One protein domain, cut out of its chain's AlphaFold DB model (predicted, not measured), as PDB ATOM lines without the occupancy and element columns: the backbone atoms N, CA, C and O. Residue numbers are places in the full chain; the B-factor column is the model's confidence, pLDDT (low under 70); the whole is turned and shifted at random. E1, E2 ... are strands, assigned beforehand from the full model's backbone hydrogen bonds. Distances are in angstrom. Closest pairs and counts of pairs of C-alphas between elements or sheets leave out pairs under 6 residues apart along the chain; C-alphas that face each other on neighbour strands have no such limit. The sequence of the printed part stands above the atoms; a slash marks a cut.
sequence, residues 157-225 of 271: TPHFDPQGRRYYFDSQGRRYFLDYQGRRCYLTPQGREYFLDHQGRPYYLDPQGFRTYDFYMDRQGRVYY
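AT A GLANCE: This is residues 157 to 225 of the 271 residues of an uncharacterized protein of Klebsormidium nitens (UniProt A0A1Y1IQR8). With little regular structure, short strands follow one another like a spiral stair along the longest axis: E1 to E4 make a strongly twisted ladder, and the hairpin E5 and E6 lies at the far end. The printed part has 69 residues, with 22 in six named strands, E1 to E6, and no named helix: all strand. Both sheets, E1 E2 E3 E4 and E5 E6, are antiparallel. The whole is compact, radius of gyration of the C-alphas 12.4 A, spanning 33 by 29 by 23 A.

IN THESE COORDINATES: E1, residues 166 to 169, begins at C-alpha (-9.299, 41.085, 27.861) and is 10.8 A long. E2 is residues 175 to 178, E3 184 to 187, E4 193 to 196, E5 215 to 217. E6, residues 223 to 225, ends at C-alpha (-30.632, 37.015, 8.552).

HOW THE PARTS SIT: E1 to E4 form a meander, each strand the antiparallel neighbour of the one before. N 168 and O 176, 2.8 A, N 177 and O 185, 2.8 A, and N 186 and O 194, 2.7 A, are within hydrogen-bond range across its three hairpins. In E5 and E6, N 216 and O 224 are, at 2.8 A. E4 and E5 are apart.

THE WHOLE: The C-alphas farthest apart, Thr 157 and Tyr 225, are 34.1 A apart. The printed part has no cut; the link E4 to E5 is long. Residues 205 to 223 are among those with pLDDT under 70.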
ATOM      1  N   THR A 157     -13.064  48.412  34.468       75.88
ATOM      2  CA  THR A 157     -11.866  47.688  34.901       75.88
ATOM      3  C   THR A 157     -11.664  46.461  34.007       75.88
ATOM      4  O   THR A 157     -12.571  45.636  33.912       75.88
ATOM      5  N   PRO A 158     -10.529  46.341  33.293       81.44
ATOM      6  CA  PRO A 158     -10.343  45.259  32.340       81.44
ATOM      7  C   PRO A 158     -10.185  43.933  33.083       81.44
ATOM      8  O   PRO A 158      -9.227  43.737  33.831       81.44
ATOM      9  N   HIS A 159     -11.116  43.019  32.841       89.00
ATOM     10  CA  HIS A 159     -11.040  41.640  33.300       89.00
ATOM     11  C   HIS A 159     -10.332  40.777  32.246       89.00
ATOM     12  O   HIS A 159     -10.173  41.182  31.092       89.00
ATOM     13  N   PHE A 160      -9.923  39.571  32.632       88.25
ATOM     14  CA  PHE A 160      -9.289  38.597  31.744       88.25
ATOM     15  C   PHE A 160      -9.996  37.249  31.869       88.25
ATOM     16  O   PHE A 160     -10.420  36.868  32.964       88.25
ATOM     17  N   ASP A 161     -10.184  36.551  30.748       82.88
ATOM     18  CA  ASP A 161     -10.676  35.170  30.742       82.88
ATOM     19  C   ASP A 161      -9.526  34.168  31.004       82.88
ATOM     20  O   ASP A 161      -8.356  34.567  31.012       82.88
ATOM     21  N   PRO A 162      -9.808  32.870  31.244       81.50
ATOM     22  CA  PRO A 162      -8.765  31.855  31.436       81.50
ATOM     23  C   PRO A 162      -7.797  31.692  30.250       81.50
ATOM     24  O   PRO A 162      -6.760  31.051  30.390       81.50
ATOM     25  N   GLN A 163      -8.128  32.259  29.087       81.69
ATOM     26  CA  GLN A 163      -7.319  32.283  27.871       81.69
ATOM     27  C   GLN A 163      -6.492  33.580  27.742       81.69
ATOM     28  O   GLN A 163      -5.773  33.759  26.757       81.69
ATOM     29  N   GLY A 164      -6.575  34.491  28.719       82.94
ATOM     30  CA  GLY A 164      -5.862  35.767  28.738       82.94
ATOM     31  C   GLY A 164      -6.453  36.848  27.826       82.94
ATOM     32  O   GLY A 164      -5.844  37.914  27.685       82.94
ATOM     33  N   ARG A 165      -7.627  36.635  27.213       83.31
ATOM     34  CA  ARG A 165      -8.305  37.677  26.422       83.31
ATOM     35  C   ARG A 165      -8.937  38.692  27.375       83.31
ATOM     36  O   ARG A 165      -9.584  38.336  28.362       83.31
ATOM     37  N   ARG A 166      -8.758  39.977  27.067       89.62
ATOM     38  CA  ARG A 166      -9.299  41.085  27.861       89.62
ATOM     39  C   ARG A 166     -10.787  41.283  27.577       89.62
ATOM     40  O   ARG A 166     -11.160  41.477  26.421       89.62
ATOM     41  N   TYR A 167     -11.604  41.315  28.624       90.12
ATOM     42  CA  TYR A 167     -13.036  41.591  28.541       90.12
ATOM     43  C   TYR A 167     -13.492  42.653  29.549       90.12
ATOM     44  O   TYR A 167     -12.773  43.043  30.470       90.12
ATOM     45  N   TYR A 168     -14.719  43.113  29.345       91.25
ATOM     46  CA  TYR A 168     -15.409  44.149  30.103       91.25
ATOM     47  C   TYR A 168     -16.863  43.716  30.352       91.25
ATOM     48  O   TYR A 168     -17.312  42.707  29.804       91.25
ATOM     49  N   PHE A 169     -17.609  44.487  31.141       86.75
ATOM     50  CA  PHE A 169     -19.043  44.286  31.365       86.75
ATOM     51  C   PHE A 169     -19.853  45.491  30.871       86.75
ATOM     52  O   PHE A 169     -19.432  46.635  31.056       86.75
ATOM     53  N   ASP A 170     -21.001  45.244  30.230       82.81
ATOM     54  CA  ASP A 170     -21.980  46.295  29.916       82.81
ATOM     55  C   ASP A 170     -22.781  46.714  31.168       82.81
ATOM     56  O   ASP A 170     -22.640  46.142  32.251       82.81
ATOM     57  N   SER A 171     -23.652  47.716  31.029       81.56
ATOM     58  CA  SER A 171     -24.527  48.196  32.112       81.56
ATOM     59  C   SER A 171     -25.613  47.197  32.548       81.56
ATOM     60  O   SER A 171     -26.405  47.515  33.431       81.56
ATOM     61  N   GLN A 172     -25.662  46.005  31.946       79.75
ATOM     62  CA  GLN A 172     -26.528  44.882  32.313       79.75
ATOM     63  C   GLN A 172     -25.712  43.649  32.757       79.75
ATOM     64  O   GLN A 172     -26.257  42.552  32.859       79.75
ATOM     65  N   GLY A 173     -24.406  43.806  33.019       81.81
ATOM     66  CA  GLY A 173     -23.528  42.724  33.476       81.81
ATOM     67  C   GLY A 173     -23.139  41.710  32.394       81.81
ATOM     68  O   GLY A 173     -22.572  40.664  32.714       81.81
ATOM     69  N   ARG A 174     -23.403  41.982  31.109       82.12
ATOM     70  CA  ARG A 174     -23.014  41.090  30.006       82.12
ATOM     71  C   ARG A 174     -21.550  41.295  29.638       82.12
ATOM     72  O   ARG A 174     -21.105  42.422  29.422       82.12
ATOM     73  N   ARG A 175     -20.809  40.190  29.528       87.50
ATOM     74  CA  ARG A 175     -19.405  40.183  29.094       87.50
ATOM     75  C   ARG A 175     -19.288  40.630  27.634       87.50
ATOM     76  O   ARG A 175     -19.860  39.981  26.760       87.50
ATOM     77  N   TYR A 176     -18.481  41.655  27.374       88.81
ATOM     78  CA  TYR A 176     -18.095  42.079  26.024       88.81
ATOM     79  C   TYR A 176     -16.572  42.200  25.876       88.81
ATOM     80  O   TYR A 176     -15.843  42.427  26.842       88.81
ATOM     81  N   PHE A 177     -16.098  42.065  24.645       90.62
ATOM     82  CA  PHE A 177     -14.712  42.218  24.216       90.62
ATOM     83  C   PHE A 177     -14.595  43.452  23.308       90.62
ATOM     84  O   PHE A 177     -15.603  44.011  22.868       90.62
ATOM     85  N   LEU A 178     -13.371  43.901  23.040       87.44
ATOM     86  CA  LEU A 178     -13.110  44.940  22.043       87.44
ATOM     87  C   LEU A 178     -12.428  44.315  20.829       87.44
ATOM     88  O   LEU A 178     -11.450  43.583  20.991       87.44
ATOM     89  N   ASP A 179     -12.932  44.620  19.634       81.12
ATOM     90  CA  ASP A 179     -12.278  44.232  18.387       81.12
ATOM     91  C   ASP A 179     -11.049  45.115  18.083       81.12
ATOM     92  O   ASP A 179     -10.719  46.057  18.810       81.12
ATOM     93  N   TYR A 180     -10.369  44.830  16.972       78.12
ATOM     94  CA  TYR A 180      -9.190  45.574  16.510       78.12
ATOM     95  C   TYR A 180      -9.464  47.052  16.154       78.12
ATOM     96  O   TYR A 180      -8.515  47.806  15.943       78.12
ATOM     97  N   GLN A 181     -10.732  47.478  16.097       78.50
ATOM     98  CA  GLN A 181     -11.161  48.867  15.894       78.50
ATOM     99  C   GLN A 181     -11.708  49.510  17.184       78.50
ATOM    100  O   GLN A 181     -12.168  50.651  17.157       78.50
ATOM    101  N   GLY A 182     -11.674  48.803  18.321       81.31
ATOM    102  CA  GLY A 182     -12.225  49.272  19.595       81.31
ATOM    103  C   GLY A 182     -13.755  49.209  19.689       81.31
ATOM    104  O   GLY A 182     -14.335  49.812  20.597       81.31
ATOM    105  N   ARG A 183     -14.429  48.494  18.780       83.44
ATOM    106  CA  ARG A 183     -15.884  48.272  18.815       83.44
ATOM    107  C   ARG A 183     -16.210  47.143  19.795       83.44
ATOM    108  O   ARG A 183     -15.449  46.187  19.919       83.44
ATOM    109  N   ARG A 184     -17.350  47.236  20.487       87.00
ATOM    110  CA  ARG A 184     -17.794  46.202  21.441       87.00
ATOM    111  C   ARG A 184     -18.355  44.991  20.695       87.00
ATOM    112  O   ARG A 184     -19.397  45.121  20.053       87.00
ATOM    113  N   CYS A 185     -17.713  43.838  20.839       87.56
ATOM    114  CA  CYS A 185     -18.227  42.548  20.386       87.56
ATOM    115  C   CYS A 185     -18.537  41.620  21.572       87.56
ATOM    116  O   CYS A 185     -18.046  41.794  22.687       87.56
ATOM    117  N   TYR A 186     -19.381  40.627  21.336       87.31
ATOM    118  CA  TYR A 186     -19.844  39.615  22.277       87.31
ATOM    119  C   TYR A 186     -19.563  38.237  21.669       87.31
ATOM    120  O   TYR A 186     -19.461  38.109  20.451       87.31
ATOM    121  N   LEU A 187     -19.442  37.197  22.496       80.94
ATOM    122  CA  LEU A 187     -19.223  35.827  22.020       80.94
ATOM    123  C   LEU A 187     -20.503  35.002  22.137       80.94
ATOM    124  O   LEU A 187     -21.184  35.051  23.164       80.94
ATOM    125  N   THR A 188     -20.812  34.208  21.111       74.38
ATOM    126  CA  THR A 188     -21.747  33.082  21.263       74.38
ATOM    127  C   THR A 188     -21.119  31.989  22.148       74.38
ATOM    128  O   THR A 188     -19.898  31.981  22.328       74.38
ATOM    129  N   PRO A 189     -21.891  31.010  22.664       66.81
ATOM    130  CA  PRO A 189     -21.331  29.862  23.391       66.81
ATOM    131  C   PRO A 189     -20.276  29.067  22.600       66.81
ATOM    132  O   PRO A 189     -19.413  28.426  23.191       66.81
ATOM    133  N   GLN A 190     -20.319  29.137  21.266       69.56
ATOM    134  CA  GLN A 190     -19.365  28.522  20.338       69.56
ATOM    135  C   GLN A 190     -18.160  29.431  20.010       69.56
ATOM    136  O   GLN A 190     -17.364  29.103  19.135       69.56
ATOM    137  N   GLY A 191     -18.027  30.588  20.670       71.75
ATOM    138  CA  GLY A 191     -16.899  31.510  20.505       71.75
ATOM    139  C   GLY A 191     -16.946  32.412  19.265       71.75
ATOM    140  O   GLY A 191     -15.939  33.048  18.959       71.75
ATOM    141  N   ARG A 192     -18.078  32.498  18.548       74.31
ATOM    142  CA  ARG A 192     -18.216  33.370  17.365       74.31
ATOM    143  C   ARG A 192     -18.521  34.808  17.802       74.31
ATOM    144  O   ARG A 192     -19.450  35.028  18.576       74.31
ATOM    145  N   GLU A 193     -17.753  35.773  17.299       80.56
ATOM    146  CA  GLU A 193     -17.896  37.200  17.628       80.56
ATOM    147  C   GLU A 193     -19.102  37.838  16.918       80.56
ATOM    148  O   GLU A 193     -19.242  37.702  15.704       80.56
ATOM    149  N   TYR A 194     -19.956  38.536  17.672       80.62
ATOM    150  CA  TYR A 194     -21.109  39.310  17.191       80.62
ATOM    151  C   TYR A 194     -21.176  40.692  17.854       80.62
ATOM    152  O   TYR A 194     -20.509  40.949  18.852       80.62
ATOM    153  N   PHE A 195     -21.983  41.597  17.316       84.31
ATOM    154  CA  PHE A 195     -22.105  42.994  17.739       84.31
ATOM    155  C   PHE A 195     -23.573  43.322  18.036       84.31
ATOM    156  O   PHE A 195     -24.462  42.659  17.513       84.31
ATOM    157  N   LEU A 196     -23.849  44.348  18.847       78.62
ATOM    158  CA  LEU A 196     -25.220  44.824  19.093       78.62
ATOM    159  C   LEU A 196     -25.458  46.183  18.432       78.62
ATOM    160  O   LEU A 196     -24.591  47.059  18.482       78.62
ATOM    161  N   ASP A 197     -26.616  46.358  17.794       75.75
ATOM    162  CA  ASP A 197     -27.037  47.652  17.254       75.75
ATOM    163  C   ASP A 197     -27.577  48.607  18.342       75.75
ATOM    164  O   ASP A 197     -27.586  48.298  19.533       75.75
ATOM    165  N   HIS A 198     -28.042  49.787  17.922       74.38
ATOM    166  CA  HIS A 198     -28.600  50.809  18.812       74.38
ATOM    167  C   HIS A 198     -29.921  50.398  19.500       74.38
ATOM    168  O   HIS A 198     -30.366  51.094  20.410       74.38
ATOM    169  N   GLN A 199     -30.535  49.284  19.088       71.38
ATOM    170  CA  GLN A 199     -31.748  48.691  19.663       71.38
ATOM    171  C   GLN A 199     -31.447  47.383  20.424       71.38
ATOM    172  O   GLN A 199     -32.363  46.754  20.950       71.38
ATOM    173  N   GLY A 200     -30.178  46.957  20.487       69.88
ATOM    174  CA  GLY A 200     -29.760  45.698  21.106       69.88
ATOM    175  C   GLY A 200     -29.907  44.453  20.219       69.88
ATOM    176  O   GLY A 200     -29.854  43.345  20.752       69.88
ATOM    177  N   ARG A 201     -30.082  44.599  18.898       69.00
ATOM    178  CA  ARG A 201     -30.185  43.485  17.934       69.00
ATOM    179  C   ARG A 201     -28.793  42.932  17.566       69.00
ATOM    180  O   ARG A 201     -27.893  43.741  17.316       69.00
ATOM    181  N   PRO A 202     -28.593  41.599  17.516       72.50
ATOM    182  CA  PRO A 202     -27.280  40.995  17.290       72.50
ATOM    183  C   PRO A 202     -26.922  40.846  15.803       72.50
ATOM    184  O   PRO A 202     -27.476  39.997  15.112       72.50
ATOM    185  N   TYR A 203     -25.935  41.612  15.331       71.38
ATOM    186  CA  TYR A 203     -25.414  41.562  13.960       71.38
ATOM    187  C   TYR A 203     -23.964  41.047  13.895       71.38
ATOM    188  O   TYR A 203     -23.240  41.040  14.889       71.38
ATOM    189  N   TYR A 204     -23.521  40.637  12.707       74.38
ATOM    190  CA  TYR A 204     -22.151  40.222  12.405       74.38
ATOM    191  C   TYR A 204     -21.532  41.169  11.373       74.38
ATOM    192  O   TYR A 204     -22.230  41.934  10.704       74.38
ATOM    193  N   LEU A 205     -20.208  41.112  11.258       68.69
ATOM    194  CA  LEU A 205     -19.446  41.830  10.247       68.69
ATOM    195  C   LEU A 205     -18.769  40.840   9.300       68.69
ATOM    196  O   LEU A 205     -18.420  39.728   9.705       68.69
ATOM    197  N   ASP A 206     -18.561  41.260   8.056       66.00
ATOM    198  CA  ASP A 206     -17.696  40.542   7.118       66.00
ATOM    199  C   ASP A 206     -16.198  40.783   7.427       66.00
ATOM    200  O   ASP A 206     -15.857  41.646   8.244       66.00
ATOM    201  N   PRO A 207     -15.267  40.041   6.791       61.56
ATOM    202  CA  PRO A 207     -13.825  40.270   6.940       61.56
ATOM    203  C   PRO A 207     -13.340  41.668   6.513       61.56
ATOM    204  O   PRO A 207     -12.212  42.044   6.826       61.56
ATOM    205  N   GLN A 208     -14.164  42.429   5.790       62.88
ATOM    206  CA  GLN A 208     -13.910  43.801   5.358       62.88
ATOM    207  C   GLN A 208     -14.395  44.838   6.395       62.88
ATOM    208  O   GLN A 208     -14.004  46.005   6.329       62.88
ATOM    209  N   GLY A 209     -15.183  44.416   7.388       60.62
ATOM    210  CA  GLY A 209     -15.691  45.234   8.487       60.62
ATOM    211  C   GLY A 209     -17.057  45.882   8.240       60.62
ATOM    212  O   GLY A 209     -17.459  46.714   9.063       60.62
ATOM    213  N   PHE A 210     -17.768  45.518   7.166       61.53
ATOM    214  CA  PHE A 210     -19.131  45.977   6.870       61.53
ATOM    215  C   PHE A 210     -20.191  45.089   7.533       61.53
ATOM    216  O   PHE A 210     -19.985  43.893   7.752       61.53
ATOM    217  N   ARG A 211     -21.370  45.666   7.810       65.44
ATOM    218  CA  ARG A 211     -22.571  44.889   8.153       65.44
ATOM    219  C   ARG A 211     -23.042  44.123   6.923       65.44
ATOM    220  O   ARG A 211     -23.621  44.713   6.013       65.44
ATOM    221  N   THR A 212     -22.833  42.816   6.912       56.03
ATOM    222  CA  THR A 212     -23.393  41.928   5.890       56.03
ATOM    223  C   THR A 212     -24.803  41.518   6.294       56.03
ATOM    224  O   THR A 212     -24.993  40.443   6.834       56.03
ATOM    225  N   TYR A 213     -25.789  42.374   6.008       58.06
ATOM    226  CA  TYR A 213     -27.193  42.231   6.435       58.06
ATOM    227  C   TYR A 213     -27.408  42.436   7.946       58.06
ATOM    228  O   TYR A 213     -26.491  42.311   8.763       58.06
ATOM    229  N   ASP A 214     -28.638  42.784   8.329       60.78
ATOM    230  CA  ASP A 214     -29.037  42.724   9.733       60.78
ATOM    231  C   ASP A 214     -29.323  41.263  10.082       60.78
ATOM    232  O   ASP A 214     -30.287  40.655   9.609       60.78
ATOM    233  N   PHE A 215     -28.445  40.697  10.906       65.25
ATOM    234  CA  PHE A 215     -28.701  39.415  11.539       65.25
ATOM    235  C   PHE A 215     -29.597  39.591  12.764       65.25
ATOM    236  O   PHE A 215     -29.771  40.674  13.329       65.25
ATOM    237  N   TYR A 216     -30.157  38.465  13.162       66.38
ATOM    238  CA  TYR A 216     -31.074  38.283  14.263       66.38
ATOM    239  C   TYR A 216     -30.695  36.991  14.987       66.38
ATOM    240  O   TYR A 216     -30.001  36.127  14.446       66.38
ATOM    241  N   MET A 217     -31.169  36.843  16.219       65.50
ATOM    242  CA  MET A 217     -31.010  35.621  16.996       65.50
ATOM    243  C   MET A 217     -32.379  35.190  17.509       65.50
ATOM    244  O   MET A 217     -33.122  36.013  18.046       65.50
ATOM    245  N   ASP A 218     -32.725  33.919  17.319       65.50
ATOM    246  CA  ASP A 218     -33.971  33.369  17.851       65.50
ATOM    247  C   ASP A 218     -33.869  33.044  19.354       65.50
ATOM    248  O   ASP A 218     -32.816  33.172  19.985       65.50
ATOM    249  N   ARG A 219     -34.983  32.605  19.957       60.31
ATOM    250  CA  ARG A 219     -35.035  32.247  21.389       60.31
ATOM    251  C   ARG A 219     -34.174  31.026  21.742       60.31
ATOM    252  O   ARG A 219     -33.980  30.748  22.922       60.31
ATOM    253  N   GLN A 220     -33.681  30.302  20.742       64.06
ATOM    254  CA  GLN A 220     -32.831  29.124  20.848       64.06
ATOM    255  C   GLN A 220     -31.343  29.474  20.645       64.06
ATOM    256  O   GLN A 220     -30.494  28.585  20.680       64.06
ATOM    257  N   GLY A 221     -31.009  30.757  20.448       60.84
ATOM    258  CA  GLY A 221     -29.641  31.229  20.234       60.84
ATOM    259  C   GLY A 221     -29.117  31.016  18.810       60.84
ATOM    260  O   GLY A 221     -27.923  31.206  18.568       60.84
ATOM    261  N   ARG A 222     -29.975  30.615  17.860       69.44
ATOM    262  CA  ARG A 222     -29.586  30.405  16.460       69.44
ATOM    263  C   ARG A 222     -29.588  31.738  15.724       69.44
ATOM    264  O   ARG A 222     -30.546  32.505  15.808       69.44
ATOM    265  N   VAL A 223     -28.510  31.993  14.989       68.19
ATOM    266  CA  VAL A 223     -28.355  33.190  14.158       68.19
ATOM    267  C   VAL A 223     -29.099  32.998  12.845       68.19
ATOM    268  O   VAL A 223     -28.928  31.960  12.202       68.19
ATOM    269  N   TYR A 224     -29.839  34.020  12.422       74.81
ATOM    270  CA  TYR A 224     -30.381  34.132  11.070       74.81
ATOM    271  C   TYR A 224     -30.199  35.542  10.493       74.81
ATOM    272  O   TYR A 224     -29.936  36.478  11.242       74.81
ATOM    273  N   TYR A 225     -30.344  35.716   9.181       71.44
ATOM    274  CA  TYR A 225     -30.632  37.015   8.552       71.44
ATOM    275  C   TYR A 225     -31.925  36.940   7.744       71.44
ATOM    276  O   TYR A 225     -32.475  35.856   7.533       71.44
TER     277      TYR A 225